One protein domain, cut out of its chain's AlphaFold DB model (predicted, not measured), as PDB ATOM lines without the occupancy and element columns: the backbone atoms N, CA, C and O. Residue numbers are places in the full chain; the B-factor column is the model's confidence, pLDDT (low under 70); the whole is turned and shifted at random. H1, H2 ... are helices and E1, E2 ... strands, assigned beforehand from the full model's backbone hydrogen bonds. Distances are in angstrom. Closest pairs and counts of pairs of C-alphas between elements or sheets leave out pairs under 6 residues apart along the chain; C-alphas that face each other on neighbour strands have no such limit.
ATOM      1  N   PRO A   3       8.178  13.193   7.909       94.25
ATOM      2  CA  PRO A   3       7.146  13.900   8.642       94.25
ATOM      3  C   PRO A   3       5.773  13.679   8.013       94.25
ATOM      4  O   PRO A   3       5.654  13.598   6.787       94.25
ATOM      5  N   GLU A   4       4.751  13.628   8.854       91.81
ATOM      6  CA  GLU A   4       3.356  13.776   8.442       91.81
ATOM      7  C   GLU A   4       2.969  15.256   8.390       91.81
ATOM      8  O   GLU A   4       3.678  16.120   8.904       91.81
ATOM      9  N   TRP A   5       1.854  15.581   7.742       89.56
ATOM     10  CA  TRP A   5       1.331  16.942   7.797       89.56
ATOM     11  C   TRP A   5       0.832  17.247   9.209       89.56
ATOM     12  O   TRP A   5       0.150  16.427   9.819       89.56
ATOM     13  N   MET A   6       1.159  18.433   9.722       89.25
ATOM     14  CA  MET A   6       0.591  18.931  10.971       89.25
ATOM     15  C   MET A   6      -0.875  19.299  10.724       89.25
ATOM     16  O   MET A   6      -1.184  20.396  10.267       89.25
ATOM     17  N   ILE A   7      -1.755  18.325  10.938       83.31
ATOM     18  CA  ILE A   7      -3.203  18.455  10.737       83.31
ATOM     19  C   ILE A   7      -3.874  19.005  11.990       83.31
ATOM     20  O   ILE A   7      -4.725  19.882  11.899       83.31
ATOM     21  N   ASP A   8      -3.465  18.487  13.143       83.06
ATOM     22  CA  ASP A   8      -3.912  18.912  14.457       83.06
ATOM     23  C   ASP A   8      -2.696  19.388  15.245       83.06
ATOM     24  O   ASP A   8      -1.580  18.893  15.056       83.06
ATOM     25  N   VAL A   9      -2.901  20.374  16.118       88.56
ATOM     26  CA  VAL A   9      -1.836  20.841  17.006       88.56
ATOM     27  C   VAL A   9      -1.625  19.777  18.084       88.56
ATOM     28  O   VAL A   9      -2.571  19.500  18.821       88.56
ATOM     29  N   PRO A  10      -0.426  19.175  18.201       91.75
ATOM     30  CA  PRO A  10      -0.145  18.205  19.244       91.75
ATOM     31  C   PRO A  10      -0.368  18.794  20.630       91.75
ATOM     32  O   PRO A  10      -0.025  19.953  20.895       91.75
ATOM     33  N   ASP A  11      -0.850  17.956  21.542       90.50
ATOM     34  CA  ASP A  11      -0.868  18.297  22.957       90.50
ATOM     35  C   ASP A  11       0.538  18.672  23.428       90.50
ATOM     36  O   ASP A  11       1.542  18.089  23.003       90.50
ATOM     37  N   ARG A  12       0.599  19.657  24.331       94.56
ATOM     38  CA  ARG A  12       1.850  20.121  24.949       94.56
ATOM     39  C   ARG A  12       2.935  20.489  23.928       94.56
ATOM     40  O   ARG A  12       4.124  20.300  24.189       94.56
ATOM     41  N   LEU A  13       2.533  21.042  22.774       94.81
ATOM     42  CA  LEU A  13       3.439  21.446  21.695       94.81
ATOM     43  C   LEU A  13       4.652  22.226  22.230       94.81
ATOM     44  O   LEU A  13       5.788  21.876  21.923       94.81
ATOM     45  N   SER A  14       4.431  23.239  23.071       94.56
ATOM     46  CA  SER A  14       5.502  24.105  23.580       94.56
ATOM     47  C   SER A  14       6.486  23.418  24.528       94.56
ATOM     48  O   SER A  14       7.632  23.857  24.633       94.56
ATOM     49  N   GLN A  15       6.079  22.335  25.193       96.25
ATOM     50  CA  GLN A  15       6.938  21.583  26.108       96.25
ATOM     51  C   GLN A  15       7.665  20.444  25.398       96.25
ATOM     52  O   GLN A  15       8.876  20.294  25.570       96.25
ATOM     53  N   ASP A  16       6.940  19.671  24.593       98.12
ATOM     54  CA  ASP A  16       7.371  18.335  24.173       98.12
ATOM     55  C   ASP A  16       7.900  18.308  22.733       98.12
ATOM     56  O   ASP A  16       8.328  17.261  22.249       98.12
ATOM     57  N   TRP A  17       7.898  19.452  22.039       98.50
ATOM     58  CA  TRP A  17       8.304  19.543  20.640       98.50
ATOM     59  C   TRP A  17       9.332  20.641  20.389       98.50
ATOM     60  O   TRP A  17       9.393  21.664  21.075       98.50
ATOM     61  N   TYR A  18      10.134  20.404  19.360       98.56
ATOM     62  CA  TYR A  18      10.963  21.404  18.711       98.56
ATOM     63  C   TYR A  18      10.359  21.837  17.384       98.56
ATOM     64  O   TYR A  18       9.650  21.059  16.748       98.56
ATOM     65  N   VAL A  19      10.725  23.040  16.942       98.31
ATOM     66  CA  VAL A  19      10.402  23.597  15.627       98.31
ATOM     67  C   VAL A  19      11.648  24.176  14.968       98.31
ATOM     68  O   VAL A  19      12.518  24.749  15.629       98.31
ATOM     69  N   PHE A  20      11.730  24.061  13.645       98.00
ATOM     70  CA  PHE A  20      12.709  24.797  12.854       98.00
ATOM     71  C   PHE A  20      12.231  25.123  11.441       98.00
ATOM     72  O   PHE A  20      11.396  24.426  10.863       98.00
ATOM     73  N   ALA A  21      12.818  26.175  10.866       97.38
ATOM     74  CA  ALA A  21      12.628  26.541   9.468       97.38
ATOM     75  C   ALA A  21      13.302  25.507   8.564       97.38
ATOM     76  O   ALA A  21      14.534  25.435   8.499       97.38
ATOM     77  N   ARG A  22      12.508  24.713   7.849       97.38
ATOM     78  CA  ARG A  22      13.021  23.690   6.942       97.38
ATOM     79  C   ARG A  22      13.641  24.354   5.705       97.38
ATOM     80  O   ARG A  22      12.948  25.116   5.039       97.38
ATOM     81  N   PRO A  23      14.898  24.049   5.338       97.44
ATOM     82  CA  PRO A  23      15.452  24.484   4.060       97.44
ATOM     83  C   PRO A  23      14.698  23.889   2.867       97.44
ATOM     84  O   PRO A  23      14.356  22.701   2.866       97.44
ATOM     85  N   ALA A  24      14.505  24.683   1.816       95.69
ATOM     86  CA  ALA A  24      14.187  24.169   0.492       95.69
ATOM     87  C   ALA A  24      15.363  23.327  -0.028       95.69
ATOM     88  O   ALA A  24      16.528  23.644   0.210       95.69
ATOM     89  N   TYR A 136      14.437  25.473  17.700       98.06
ATOM     90  CA  TYR A 136      13.812  26.221  18.788       98.06
ATOM     91  C   TYR A 136      12.796  25.355  19.533       98.06
ATOM     92  O   TYR A 136      12.249  24.405  18.971       98.06
ATOM     93  N   ASN A 137      12.513  25.695  20.792       97.69
ATOM     94  CA  ASN A 137      11.309  25.198  21.464       97.69
ATOM     95  C   ASN A 137      10.061  25.749  20.763       97.69
ATOM     96  O   ASN A 137      10.116  26.801  20.131       97.69
ATOM     97  N   CYS A 138       8.925  25.070  20.898       96.25
ATOM     98  CA  CYS A 138       7.664  25.549  20.330       96.25
ATOM     99  C   CYS A 138       6.899  26.503  21.267       96.25
ATOM    100  O   CYS A 138       5.673  26.439  21.349       96.25
ATOM    101  N   ASP A 139       7.597  27.355  22.018       93.81
ATOM    102  CA  ASP A 139       6.967  28.500  22.677       93.81
ATOM    103  C   ASP A 139       6.729  29.631  21.660       93.81
ATOM    104  O   ASP A 139       7.142  29.550  20.501       93.81
ATOM    105  N   HIS A 140       6.029  30.691  22.071       90.38
ATOM    106  CA  HIS A 140       5.688  31.794  21.169       90.38
ATOM    107  C   HIS A 140       6.937  32.396  20.493       90.38
ATOM    108  O   HIS A 140       6.945  32.634  19.285       90.38
ATOM    109  N   SER A 141       8.023  32.604  21.247       95.00
ATOM    110  CA  SER A 141       9.258  33.184  20.711       95.00
ATOM    111  C   SER A 141       9.969  32.244  19.735       95.00
ATOM    112  O   SER A 141      10.426  32.703  18.689       95.00
ATOM    113  N   GLY A 142      10.039  30.943  20.028       96.06
ATOM    114  CA  GLY A 142      10.665  29.956  19.157       96.06
ATOM    115  C   GLY A 142       9.877  29.694  17.874       96.06
ATOM    116  O   GLY A 142      10.472  29.641  16.794       96.06
ATOM    117  N   LEU A 143       8.543  29.634  17.957       95.75
ATOM    118  CA  LEU A 143       7.664  29.573  16.784       95.75
ATOM    119  C   LEU A 143       7.841  30.809  15.901       95.75
ATOM    120  O   LEU A 143       8.057  30.677  14.695       95.75
ATOM    121  N   HIS A 144       7.817  32.001  16.504       94.12
ATOM    122  CA  HIS A 144       8.034  33.248  15.780       94.12
ATOM    123  C   HIS A 144       9.417  33.274  15.116       94.12
ATOM    124  O   HIS A 144       9.518  33.556  13.925       94.12
ATOM    125  N   ALA A 145      10.478  32.902  15.840       96.19
ATOM    126  CA  ALA A 145      11.839  32.861  15.310       96.19
ATOM    127  C   ALA A 145      11.975  31.888  14.126       96.19
ATOM    128  O   ALA A 145      12.563  32.244  13.104       96.19
ATOM    129  N   ALA A 146      11.396  30.688  14.216       96.25
ATOM    130  CA  ALA A 146      11.399  29.738  13.106       96.25
ATOM    131  C   ALA A 146      10.615  30.280  11.894       96.25
ATOM    132  O   ALA A 146      11.074  30.189  10.749       96.25
ATOM    133  N   TYR A 147       9.457  30.894  12.131       95.38
ATOM    134  CA  TYR A 147       8.564  31.369  11.078       95.38
ATOM    135  C   TYR A 147       9.081  32.623  10.361       95.38
ATOM    136  O   TYR A 147       9.257  32.604   9.140       95.38
ATOM    137  N   THR A 148       9.429  33.682  11.093       92.62
ATOM    138  CA  THR A 148       9.799  34.995  10.526       92.62
ATOM    139  C   THR A 148      11.306  35.235  10.464       92.62
ATOM    140  O   THR A 148      11.763  36.056   9.672       92.62
ATOM    141  N   GLY A 149      12.095  34.505  11.259       93.00
ATOM    142  CA  GLY A 149      13.532  34.740  11.391       93.00
ATOM    143  C   GLY A 149      14.294  34.570  10.078       93.00
ATOM    144  O   GLY A 149      13.954  33.724   9.247       93.00
ATOM    145  N   ALA A 150      15.341  35.370   9.887       93.06
ATOM    146  CA  ALA A 150      16.200  35.257   8.713       93.06
ATOM    147  C   ALA A 150      16.908  33.891   8.686       93.06
ATOM    148  O   ALA A 150      17.411  33.417   9.704       93.06
ATOM    149  N   ALA A 151      16.977  33.280   7.505       93.88
ATOM    150  CA  ALA A 151      17.719  32.050   7.262       93.88
ATOM    151  C   ALA A 151      18.639  32.242   6.045       93.88
ATOM    152  O   ALA A 151      18.273  32.971   5.121       93.88
ATOM    153  N   PRO A 152      19.812  31.586   5.996       94.19
ATOM    154  CA  PRO A 152      20.720  31.665   4.848       94.19
ATOM    155  C   PRO A 152      20.219  30.885   3.615       94.19
ATOM    156  O   PRO A 152      20.929  30.773   2.621       94.19
ATOM    157  N   TYR A 153      19.005  30.342   3.681       95.31
ATOM    158  CA  TYR A 153      18.362  29.530   2.659       95.31
ATOM    159  C   TYR A 153      16.900  29.938   2.500       95.31
ATOM    160  O   TYR A 153      16.278  30.489   3.413       95.31
ATOM    161  N   VAL A 154      16.325  29.603   1.346       94.69
ATOM    162  CA  VAL A 154      14.879  29.714   1.138       94.69
ATOM    163  C   VAL A 154      14.181  28.672   2.013       94.69
ATOM    164  O   VAL A 154      14.560  27.498   1.999       94.69
ATOM    165  N   LYS A 155      13.182  29.093   2.792       95.38
ATOM    166  CA  LYS A 155      12.386  28.193   3.634       95.38
ATOM    167  C   LYS A 155      11.416  27.370   2.777       95.38
ATOM    168  O   LYS A 155      10.913  27.838   1.758       95.38
ATOM    169  N   ASP A 156      11.165  26.139   3.199       95.38
ATOM    170  CA  ASP A 156      10.157  25.233   2.646       95.38
ATOM    171  C   ASP A 156       9.379  24.570   3.794       95.38
ATOM    172  O   ASP A 156       9.383  23.343   3.981       95.38
ATOM    173  N   GLY A 157       8.747  25.434   4.588       94.88
ATOM    174  CA  GLY A 157       7.912  25.078   5.724       94.88
ATOM    175  C   GLY A 157       8.598  25.132   7.081       94.88
ATOM    176  O   GLY A 157       9.800  25.378   7.215       94.88
ATOM    177  N   LEU A 158       7.800  24.833   8.098       96.81
ATOM    178  CA  LEU A 158       8.237  24.517   9.447       96.81
ATOM    179  C   LEU A 158       8.238  23.005   9.642       96.81
ATOM    180  O   LEU A 158       7.336  22.302   9.180       96.81
ATOM    181  N   LEU A 159       9.261  22.510  10.330       97.56
ATOM    182  CA  LEU A 159       9.375  21.112  10.702       97.56
ATOM    183  C   LEU A 159       9.367  20.984  12.220       97.56
ATOM    184  O   LEU A 159      10.121  21.679  12.899       97.56
ATOM    185  N   PHE A 160       8.530  20.085  12.725       98.25
ATOM    186  CA  PHE A 160       8.325  19.843  14.145       98.25
ATOM    187  C   PHE A 160       8.788  18.443  14.511       98.25
ATOM    188  O   PHE A 160       8.498  17.494  13.783       98.25
ATOM    189  N   TYR A 161       9.518  18.307  15.613       98.31
ATOM    190  CA  TYR A 161      10.026  17.025  16.111       98.31
ATOM    191  C   TYR A 161       9.619  16.870  17.565       98.31
ATOM    192  O   TYR A 161       9.923  17.745  18.374       98.31
ATOM    193  N   ASN A 162       8.972  15.759  17.911       98.56
ATOM    194  CA  ASN A 162       8.770  15.428  19.313       98.56
ATOM    195  C   ASN A 162      10.135  15.127  19.953       98.56
ATOM    196  O   ASN A 162      10.939  14.386  19.380       98.56
ATOM    197  N   LYS A 163      10.410  15.711  21.120       98.62
ATOM    198  CA  LYS A 163      11.716  15.638  21.796       98.62
ATOM    199  C   LYS A 163      12.133  14.204  22.110       98.62
ATOM    200  O   LYS A 163      13.303  13.866  21.944       98.62
ATOM    201  N   GLU A 164      11.168  13.351  22.447       98.38
ATOM    202  CA  GLU A 164      11.369  11.945  22.815       98.38
ATOM    203  C   GLU A 164      11.376  10.995  21.603       98.38
ATOM    204  O   GLU A 164      11.514   9.781  21.753       98.38
ATOM    205  N   ALA A 165      11.237  11.510  20.375       98.00
ATOM    206  CA  ALA A 165      11.154  10.666  19.189       98.00
ATOM    207  C   ALA A 165      12.473   9.934  18.901       98.00
ATOM    208  O   ALA A 165      13.507  10.554  18.641       98.00
ATOM    209  N   HIS A 166      12.426   8.606  18.838       98.25
ATOM    210  CA  HIS A 166      13.500   7.796  18.262       98.25
ATOM    211  C   HIS A 166      13.534   7.941  16.738       98.25
ATOM    212  O   HIS A 166      12.505   8.190  16.101       98.25
ATOM    213  N   TYR A 167      14.705   7.761  16.123       97.88
ATOM    214  CA  TYR A 167      14.794   7.863  14.669       97.88
ATOM    215  C   TYR A 167      14.235   6.600  14.007       97.88
ATOM    216  O   TYR A 167      14.883   5.555  13.972       97.88
ATOM    217  N   GLN A 168      13.051   6.708  13.406       94.25
ATOM    218  CA  GLN A 168      12.418   5.611  12.670       94.25
ATOM    219  C   GLN A 168      12.398   5.887  11.162       94.25
ATOM    220  O   GLN A 168      12.254   7.025  10.696       94.25
ATOM    221  N   THR A 169      12.582   4.843  10.355       91.44
ATOM    222  CA  THR A 169      12.451   4.927   8.894       91.44
ATOM    223  C   THR A 169      10.983   4.873   8.486       91.44
ATOM    224  O   THR A 169      10.239   4.051   9.006       91.44
ATOM    225  N   GLY A 170      10.589   5.687   7.507       91.81
ATOM    226  CA  GLY A 170       9.194   5.794   7.069       91.81
ATOM    227  C   GLY A 170       8.450   6.958   7.721       91.81
ATOM    228  O   GLY A 170       9.071   7.817   8.356       91.81
ATOM    229  N   ASN A 171       7.144   7.007   7.475       92.06
ATOM    230  CA  ASN A 171       6.230   8.004   8.028       92.06
ATOM    231  C   ASN A 171       6.091   7.837   9.539       92.06
ATOM    232  O   ASN A 171       6.116   6.717  10.048       92.06
ATOM    233  N   THR A 172       5.966   8.955  10.245       94.50
ATOM    234  CA  THR A 172       5.719   8.957  11.683       94.50
ATOM    235  C   THR A 172       4.924  10.195  12.084       94.50
ATOM    236  O   THR A 172       5.203  11.277  11.561       94.50
ATOM    237  N   PRO A 173       4.013  10.079  13.062       94.38
ATOM    238  CA  PRO A 173       3.341  11.236  13.638       94.38
ATOM    239  C   PRO A 173       4.264  12.049  14.559       94.38
ATOM    240  O   PRO A 173       3.912  13.153  14.941       94.38
ATOM    241  N   LEU A 174       5.445  11.531  14.929       97.06
ATOM    242  CA  LEU A 174       6.395  12.202  15.832       97.06
ATOM    243  C   LEU A 174       7.313  13.215  15.129       97.06
ATOM    244  O   LEU A 174       8.150  13.859  15.766       97.06
ATOM    245  N   ALA A 175       7.157  13.356  13.815       97.38
ATOM    246  CA  ALA A 175       7.705  14.447  13.034       97.38
ATOM    247  C   ALA A 175       6.574  15.033  12.195       97.38
ATOM    248  O   ALA A 175       5.902  14.297  11.479       97.38
ATOM    249  N   LEU A 176       6.383  16.347  12.250       96.56
ATOM    250  CA  LEU A 176       5.307  17.017  11.527       96.56
ATOM    251  C   LEU A 176       5.869  18.107  10.621       96.56
ATOM    252  O   LEU A 176       6.905  18.702  10.917       96.56
ATOM    253  N   VAL A 177       5.196  18.369   9.508       94.88
ATOM    254  CA  VAL A 177       5.496  19.474   8.601       94.88
ATOM    255  C   VAL A 177       4.283  20.377   8.470       94.88
ATOM    256  O   VAL A 177       3.155  19.911   8.313       94.88
ATOM    257  N   TRP A 178       4.529  21.679   8.510       92.12
ATOM    258  CA  TRP A 178       3.535  22.694   8.206       92.12
ATOM    259  C   TRP A 178       4.092  23.687   7.193       92.12
ATOM    260  O   TRP A 178       5.285  23.993   7.204       92.12
ATOM    261  N   LYS A 179       3.231  24.181   6.305       90.31
ATOM    262  CA  LYS A 179       3.585  25.155   5.274       90.31
ATOM    263  C   LYS A 179       2.449  26.147   5.086       90.31
ATOM    264  O   LYS A 179       1.285  25.771   5.191       90.31
ATOM    265  N   ASP A 180       2.809  27.365   4.720       87.88
ATOM    266  CA  ASP A 180       1.922  28.396   4.193       87.88
ATOM    267  C   ASP A 180       2.676  29.250   3.160       87.88
ATOM    268  O   ASP A 180       3.847  28.992   2.863       87.88
ATOM    269  N   GLU A 181       1.998  30.252   2.608       86.94
ATOM    270  CA  GLU A 181       2.530  31.121   1.551       86.94
ATOM    271  C   GLU A 181       3.719  31.980   2.013       86.94
ATOM    272  O   GLU A 181       4.520  32.424   1.191       86.94
ATOM    273  N   ASN A 182       3.870  32.193   3.323       86.31
ATOM    274  CA  ASN A 182       4.943  33.007   3.886       86.31
ATOM    275  C   ASN A 182       6.214  32.189   4.150       86.31
ATOM    276  O   ASN A 182       7.319  32.732   4.099       86.31
ATOM    277  N   CYS A 183       6.080  30.893   4.450       86.88
ATOM    278  CA  CYS A 183       7.213  30.028   4.789       86.88
ATOM    279  C   CYS A 183       7.549  28.960   3.738       86.88
ATOM    280  O   CYS A 183       8.532  28.234   3.918       86.88
ATOM    281  N   SER A 184       6.786  28.848   2.646       90.00
ATOM    282  CA  SER A 184       7.116  27.979   1.512       90.00
ATOM    283  C   SER A 184       6.580  28.509   0.181       90.00
ATOM    284  O   SER A 184       5.458  28.992   0.084       90.00
ATOM    285  N   GLN A 185       7.365  28.322  -0.883       84.25
ATOM    286  CA  GLN A 185       6.916  28.531  -2.268       84.25
ATOM    287  C   GLN A 185       5.928  27.453  -2.742       84.25
ATOM    288  O   GLN A 185       5.153  27.687  -3.666       84.25
ATOM    289  N   TYR A 186       5.966  26.266  -2.125       82.38
ATOM    290  CA  TYR A 186       5.149  25.108  -2.482       82.38
ATOM    291  C   TYR A 186       4.349  24.663  -1.260       82.38
ATOM    292  O   TYR A 186       4.744  23.773  -0.501       82.38
ATOM    293  N   VAL A 187       3.209  25.322  -1.079       78.81
ATOM    294  CA  VAL A 187       2.280  25.100   0.039       78.81
ATOM    295  C   VAL A 187       1.571  23.750  -0.011       78.81
ATOM    296  O   VAL A 187       1.140  23.232   1.016       78.81
ATOM    297  N   ILE A 188       1.483  23.162  -1.203       77.12
ATOM    298  CA  ILE A 188       0.793  21.908  -1.462       77.12
ATOM    299  C   ILE A 188       1.780  20.926  -2.094       77.12
ATOM    300  O   ILE A 188       2.496  21.275  -3.033       77.12
ATOM    301  N   ASP A 189       1.788  19.696  -1.587       71.94
ATOM    302  CA  ASP A 189       2.544  18.604  -2.184       71.94
ATOM    303  C   ASP A 189       1.682  17.956  -3.270       71.94
ATOM    304  O   ASP A 189       0.469  17.782  -3.129       71.94
ATOM    305  N   THR A 190       2.327  17.575  -4.363       69.25
ATOM    306  CA  THR A 190       1.700  16.797  -5.425       69.25
ATOM    307  C   THR A 190       2.247  15.379  -5.424       69.25
ATOM    308  O   THR A 190       3.425  15.157  -5.133       69.25
ATOM    309  N   ASP A 191       1.409  14.408  -5.778       70.06
ATOM    310  CA  ASP A 191       1.867  13.048  -6.038       70.06
ATOM    311  C   ASP A 191       2.791  12.981  -7.273       70.06
ATOM    312  O   ASP A 191       3.091  13.984  -7.931       70.06
ATOM    313  N   SER A 192       3.264  11.780  -7.611       66.50
ATOM    314  CA  SER A 192       4.127  11.562  -8.779       66.50
ATOM    315  C   SER A 192       3.471  11.906 -10.122       66.50
ATOM    316  O   SER A 192       4.175  11.984 -11.127       66.50
ATOM    317  N   GLN A 193       2.152  12.107 -10.154       71.38
ATOM    318  CA  GLN A 193       1.377  12.510 -11.326       71.38
ATOM    319  C   GLN A 193       1.027  14.008 -11.309       71.38
ATOM    320  O   GLN A 193       0.356  14.483 -12.222       71.38
ATOM    321  N   GLY A 194       1.484  14.762 -10.302       71.62
ATOM    322  CA  GLY A 194       1.181  16.184 -10.160       71.62
ATOM    323  C   GLY A 194      -0.175  16.471  -9.506       71.62
ATOM    324  O   GLY A 194      -0.579  17.630  -9.450       71.62
ATOM    325  N   ASN A 195      -0.882  15.458  -8.994       73.75
ATOM    326  CA  ASN A 195      -2.181  15.657  -8.360       73.75
ATOM    327  C   ASN A 195      -2.028  16.001  -6.884       73.75
ATOM    328  O   ASN A 195      -1.235  15.398  -6.160       73.75
ATOM    329  N   VAL A 196      -2.859  16.927  -6.418       73.12
ATOM    330  CA  VAL A 196      -2.952  17.262  -4.999       73.12
ATOM    331  C   VAL A 196      -3.784  16.197  -4.271       73.12
ATOM    332  O   VAL A 196      -4.937  15.966  -4.650       73.12
ATOM    333  N   PRO A 197      -3.272  15.575  -3.195       72.94
ATOM    334  CA  PRO A 197      -4.068  14.675  -2.370       72.94
ATOM    335  C   PRO A 197      -5.280  15.395  -1.755       72.94
ATOM    336  O   PRO A 197      -5.134  16.420  -1.089       72.94
ATOM    337  N   LYS A 198      -6.491  14.836  -1.911       67.38
ATOM    338  CA  LYS A 198      -7.744  15.442  -1.396       67.38
ATOM    339  C   LYS A 198      -7.701  15.755   0.101       67.38
ATOM    340  O   LYS A 198      -8.230  16.772   0.532       67.38
ATOM    341  N   GLN A 199      -7.069  14.884   0.885       64.88
ATOM    342  CA  GLN A 199      -6.901  15.074   2.326       64.88
ATOM    343  C   GLN A 199      -6.112  16.356   2.632       64.88
ATOM    344  O   GLN A 199      -6.536  17.147   3.464       64.88
ATOM    345  N   GLN A 200      -5.039  16.633   1.886       64.31
ATOM    346  CA  GLN A 200      -4.191  17.802   2.113       64.31
ATOM    347  C   GLN A 200      -4.927  19.134   1.901       64.31
ATOM    348  O   GLN A 200      -4.710  20.077   2.660       64.31
ATOM    349  N   GLN A 201      -5.834  19.207   0.919       59.56
ATOM    350  CA  GLN A 201      -6.619  20.422   0.648       59.56
ATOM    351  C   GLN A 201      -7.529  20.813   1.817       59.56
ATOM    352  O   GLN A 201      -7.630  21.990   2.155       59.56
ATOM    353  N   VAL A 202      -8.188  19.834   2.445       56.97
ATOM    354  CA  VAL A 202      -9.121  20.088   3.554       56.97
ATOM    355  C   VAL A 202      -8.368  20.593   4.789       56.97
ATOM    356  O   VAL A 202      -8.812  21.540   5.438       56.97
ATOM    357  N   TYR A 203      -7.204  20.011   5.083       61.78
ATOM    358  CA  TYR A 203      -6.408  20.377   6.256       61.78
ATOM    359  C   TYR A 203      -5.754  21.751   6.136       61.78
ATOM    360  O   TYR A 203      -5.726  22.497   7.113       61.78
ATOM    361  N   PHE A 204      -5.297  22.125   4.940       58.72
ATOM    362  CA  PHE A 204      -4.684  23.433   4.713       58.72
ATOM    363  C   PHE A 204      -5.626  24.587   5.101       58.72
ATOM    364  O   PHE A 204      -5.224  25.504   5.817       58.72
ATOM    365  N   HIS A 205      -6.905  24.501   4.716       56.91
ATOM    366  CA  HIS A 205      -7.900  25.531   5.028       56.91
ATOM    367  C   HIS A 205      -8.191  25.671   6.528       56.91
ATOM    368  O   HIS A 205      -8.256  26.791   7.032       56.91
ATOM    369  N   ALA A 206      -8.369  24.562   7.251       56.16
ATOM    370  CA  ALA A 206      -8.684  24.605   8.680       56.16
ATOM    371  C   ALA A 206      -7.471  25.026   9.528       56.16
ATOM    372  O   ALA A 206      -7.596  25.807  10.472       56.16
ATOM    373  N   PHE A 207      -6.282  24.540   9.170       60.12
ATOM    374  CA  PHE A 207      -5.086  24.706   9.985       60.12
ATOM    375  C   PHE A 207      -4.403  26.065   9.788       60.12
ATOM    376  O   PHE A 207      -3.885  26.633  10.751       60.12
ATOM    377  N   SER A 208      -4.469  26.644   8.579       60.47
ATOM    378  CA  SER A 208      -3.965  28.002   8.315       60.47
ATOM    379  C   SER A 208      -4.605  29.046   9.238       60.47
ATOM    380  O   SER A 208      -3.927  29.989   9.643       60.47
ATOM    381  N   LEU A 209      -5.879  28.879   9.605       56.53
ATOM    382  CA  LEU A 209      -6.576  29.759  10.549       56.53
ATOM    383  C   LEU A 209      -6.072  29.570  11.989       56.53
ATOM    384  O   LEU A 209      -5.799  30.554  12.671       56.53
ATOM    385  N   SER A 210      -5.910  28.321  12.434       58.59
ATOM    386  CA  SER A 210      -5.488  27.995  13.805       58.59
ATOM    387  C   SER A 210      -4.055  28.446  14.103       58.59
ATOM    388  O   SER A 210      -3.813  29.134  15.094       58.59
ATOM    389  N   LEU A 211      -3.101  28.142  13.215       63.84
ATOM    390  CA  LEU A 211      -1.705  28.513  13.451       63.84
ATOM    391  C   LEU A 211      -1.477  30.024  13.304       63.84
ATOM    392  O   LEU A 211      -0.703  30.595  14.067       63.84
ATOM    393  N   SER A 212      -2.196  30.689  12.388       59.62
ATOM    394  CA  SER A 212      -2.171  32.157  12.304       59.62
ATOM    395  C   SER A 212      -2.660  32.791  13.603       59.62
ATOM    396  O   SER A 212      -2.058  33.755  14.063       59.62
ATOM    397  N   LEU A 213      -3.702  32.233  14.232       54.50
ATOM    398  CA  LEU A 213      -4.162  32.677  15.550       54.50
ATOM    399  C   LEU A 213      -3.094  32.450  16.629       54.50
ATOM    400  O   LEU A 213      -2.840  33.360  17.405       54.50
ATOM    401  N   SER A 214      -2.421  31.294  16.653       59.53
ATOM    402  CA  SER A 214      -1.342  31.016  17.619       59.53
ATOM    403  C   SER A 214      -0.073  31.853  17.419       59.53
ATOM    404  O   SER A 214       0.678  32.031  18.368       59.53
ATOM    405  N   LEU A 215       0.192  32.339  16.203       61.25
ATOM    406  CA  LEU A 215       1.310  33.244  15.903       61.25
ATOM    407  C   LEU A 215       0.952  34.730  16.093       61.25
ATOM    408  O   LEU A 215       1.851  35.568  16.092       61.25
ATOM    409  N   SER A 216      -0.341  35.056  16.205       51.78
ATOM    410  CA  SER A 216      -0.851  36.431  16.366       51.78
ATOM    411  C   SER A 216      -1.263  36.776  17.805       51.78
ATOM    412  O   SER A 216      -1.572  37.939  18.070       51.78
ATOM    413  N   LEU A 217      -1.311  35.786  18.702       42.75
ATOM    414  CA  LEU A 217      -1.629  35.906  20.133       42.75
ATOM    415  C   LEU A 217      -0.368  35.709  20.975       42.75
ATOM    416  O   LEU A 217      -0.194  36.487  21.939       42.75
TER     417      LEU A 217
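What this domain is: This is residues 3 to 24 and 136 to 217 of the 217 residues of the protein "Snurportin-1" of Punica granatum (UniProt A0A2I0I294). A strongly twisted sheet of four strands has H2 packed along its edge strand E2, while the long helix H3 grazes the sheet and reaches H2 with residues 214 to 215 alone. The long link before H3, residues 179 to 197, has no named element. The printed part has 104 residues in the order E1 H1 E2 H2 E3 E4 H3, class mixed helices and strands, with the sheet E1 E4 E3 E2 mixed parallel and antiparallel. It is compact, with a radius of gyration of the C-alphas of 13.5 A and spans of 38 by 29 by 29 A.

Where its parts are: E3, residues 155 to 162, is 20.5 A long; E2, residues 17 to 23, 18.7 A; E4, residues 171 to 178, 14.9 A, bending by 95 degrees at residue 174. E1, residues 3 to 5, begins at C-alpha 3 (7.146, 13.900, 8.642). H1 is residues 13 to 16 and H2 140 to 148, 11.8 A. H3, residues 198 to 216, is 28.3 A long, has a kink of 34 degrees near residue 206 and ends at C-alpha 216 (-0.851, 36.431, 16.366).

How they stand to each other: E3 and E2 are antiparallel, with N 20 and O 159 3.0 A apart. E3 and E4 form a hairpin, N 160 to O 176 being 2.8 A. E1 is parallel to E4, N 4 to O 175 being 2.9 A. E1, H1 and E2 form a split strand-helix-strand unit, E4 and E3 lying between its strands, with a right-handed crossover. H2 lies over E2, height over the sheet 8.5 A, along the strands at 10 degrees on the local plane; the closest C-alphas, of Ala 21 and Ala 146, are 5.0 A apart. H1 only grazes the sheet with residues 13 to 16, and H3 only grazes it with residues 200 to 211. H2 and H3 touch at a steep tilt of 60 degrees, opposite ways; their closest C-alphas, of His 144 and Leu 215, are 6.7 A apart. In H2 every O i to N i+4 pair is within hydrogen-bond range, in H3 10 of 15; H1 is too short for such a pair.

The domain as a whole: The C-alphas farthest apart, of Gln 193 and Leu 217, are 39.3 A apart. Residues 25 to 135 are not printed, and C-alphas 24 and 136 are 18.4 A apart. E4 to H3 is a long link. pLDDT is under 70 at residues 190, 192 and 198 to 217.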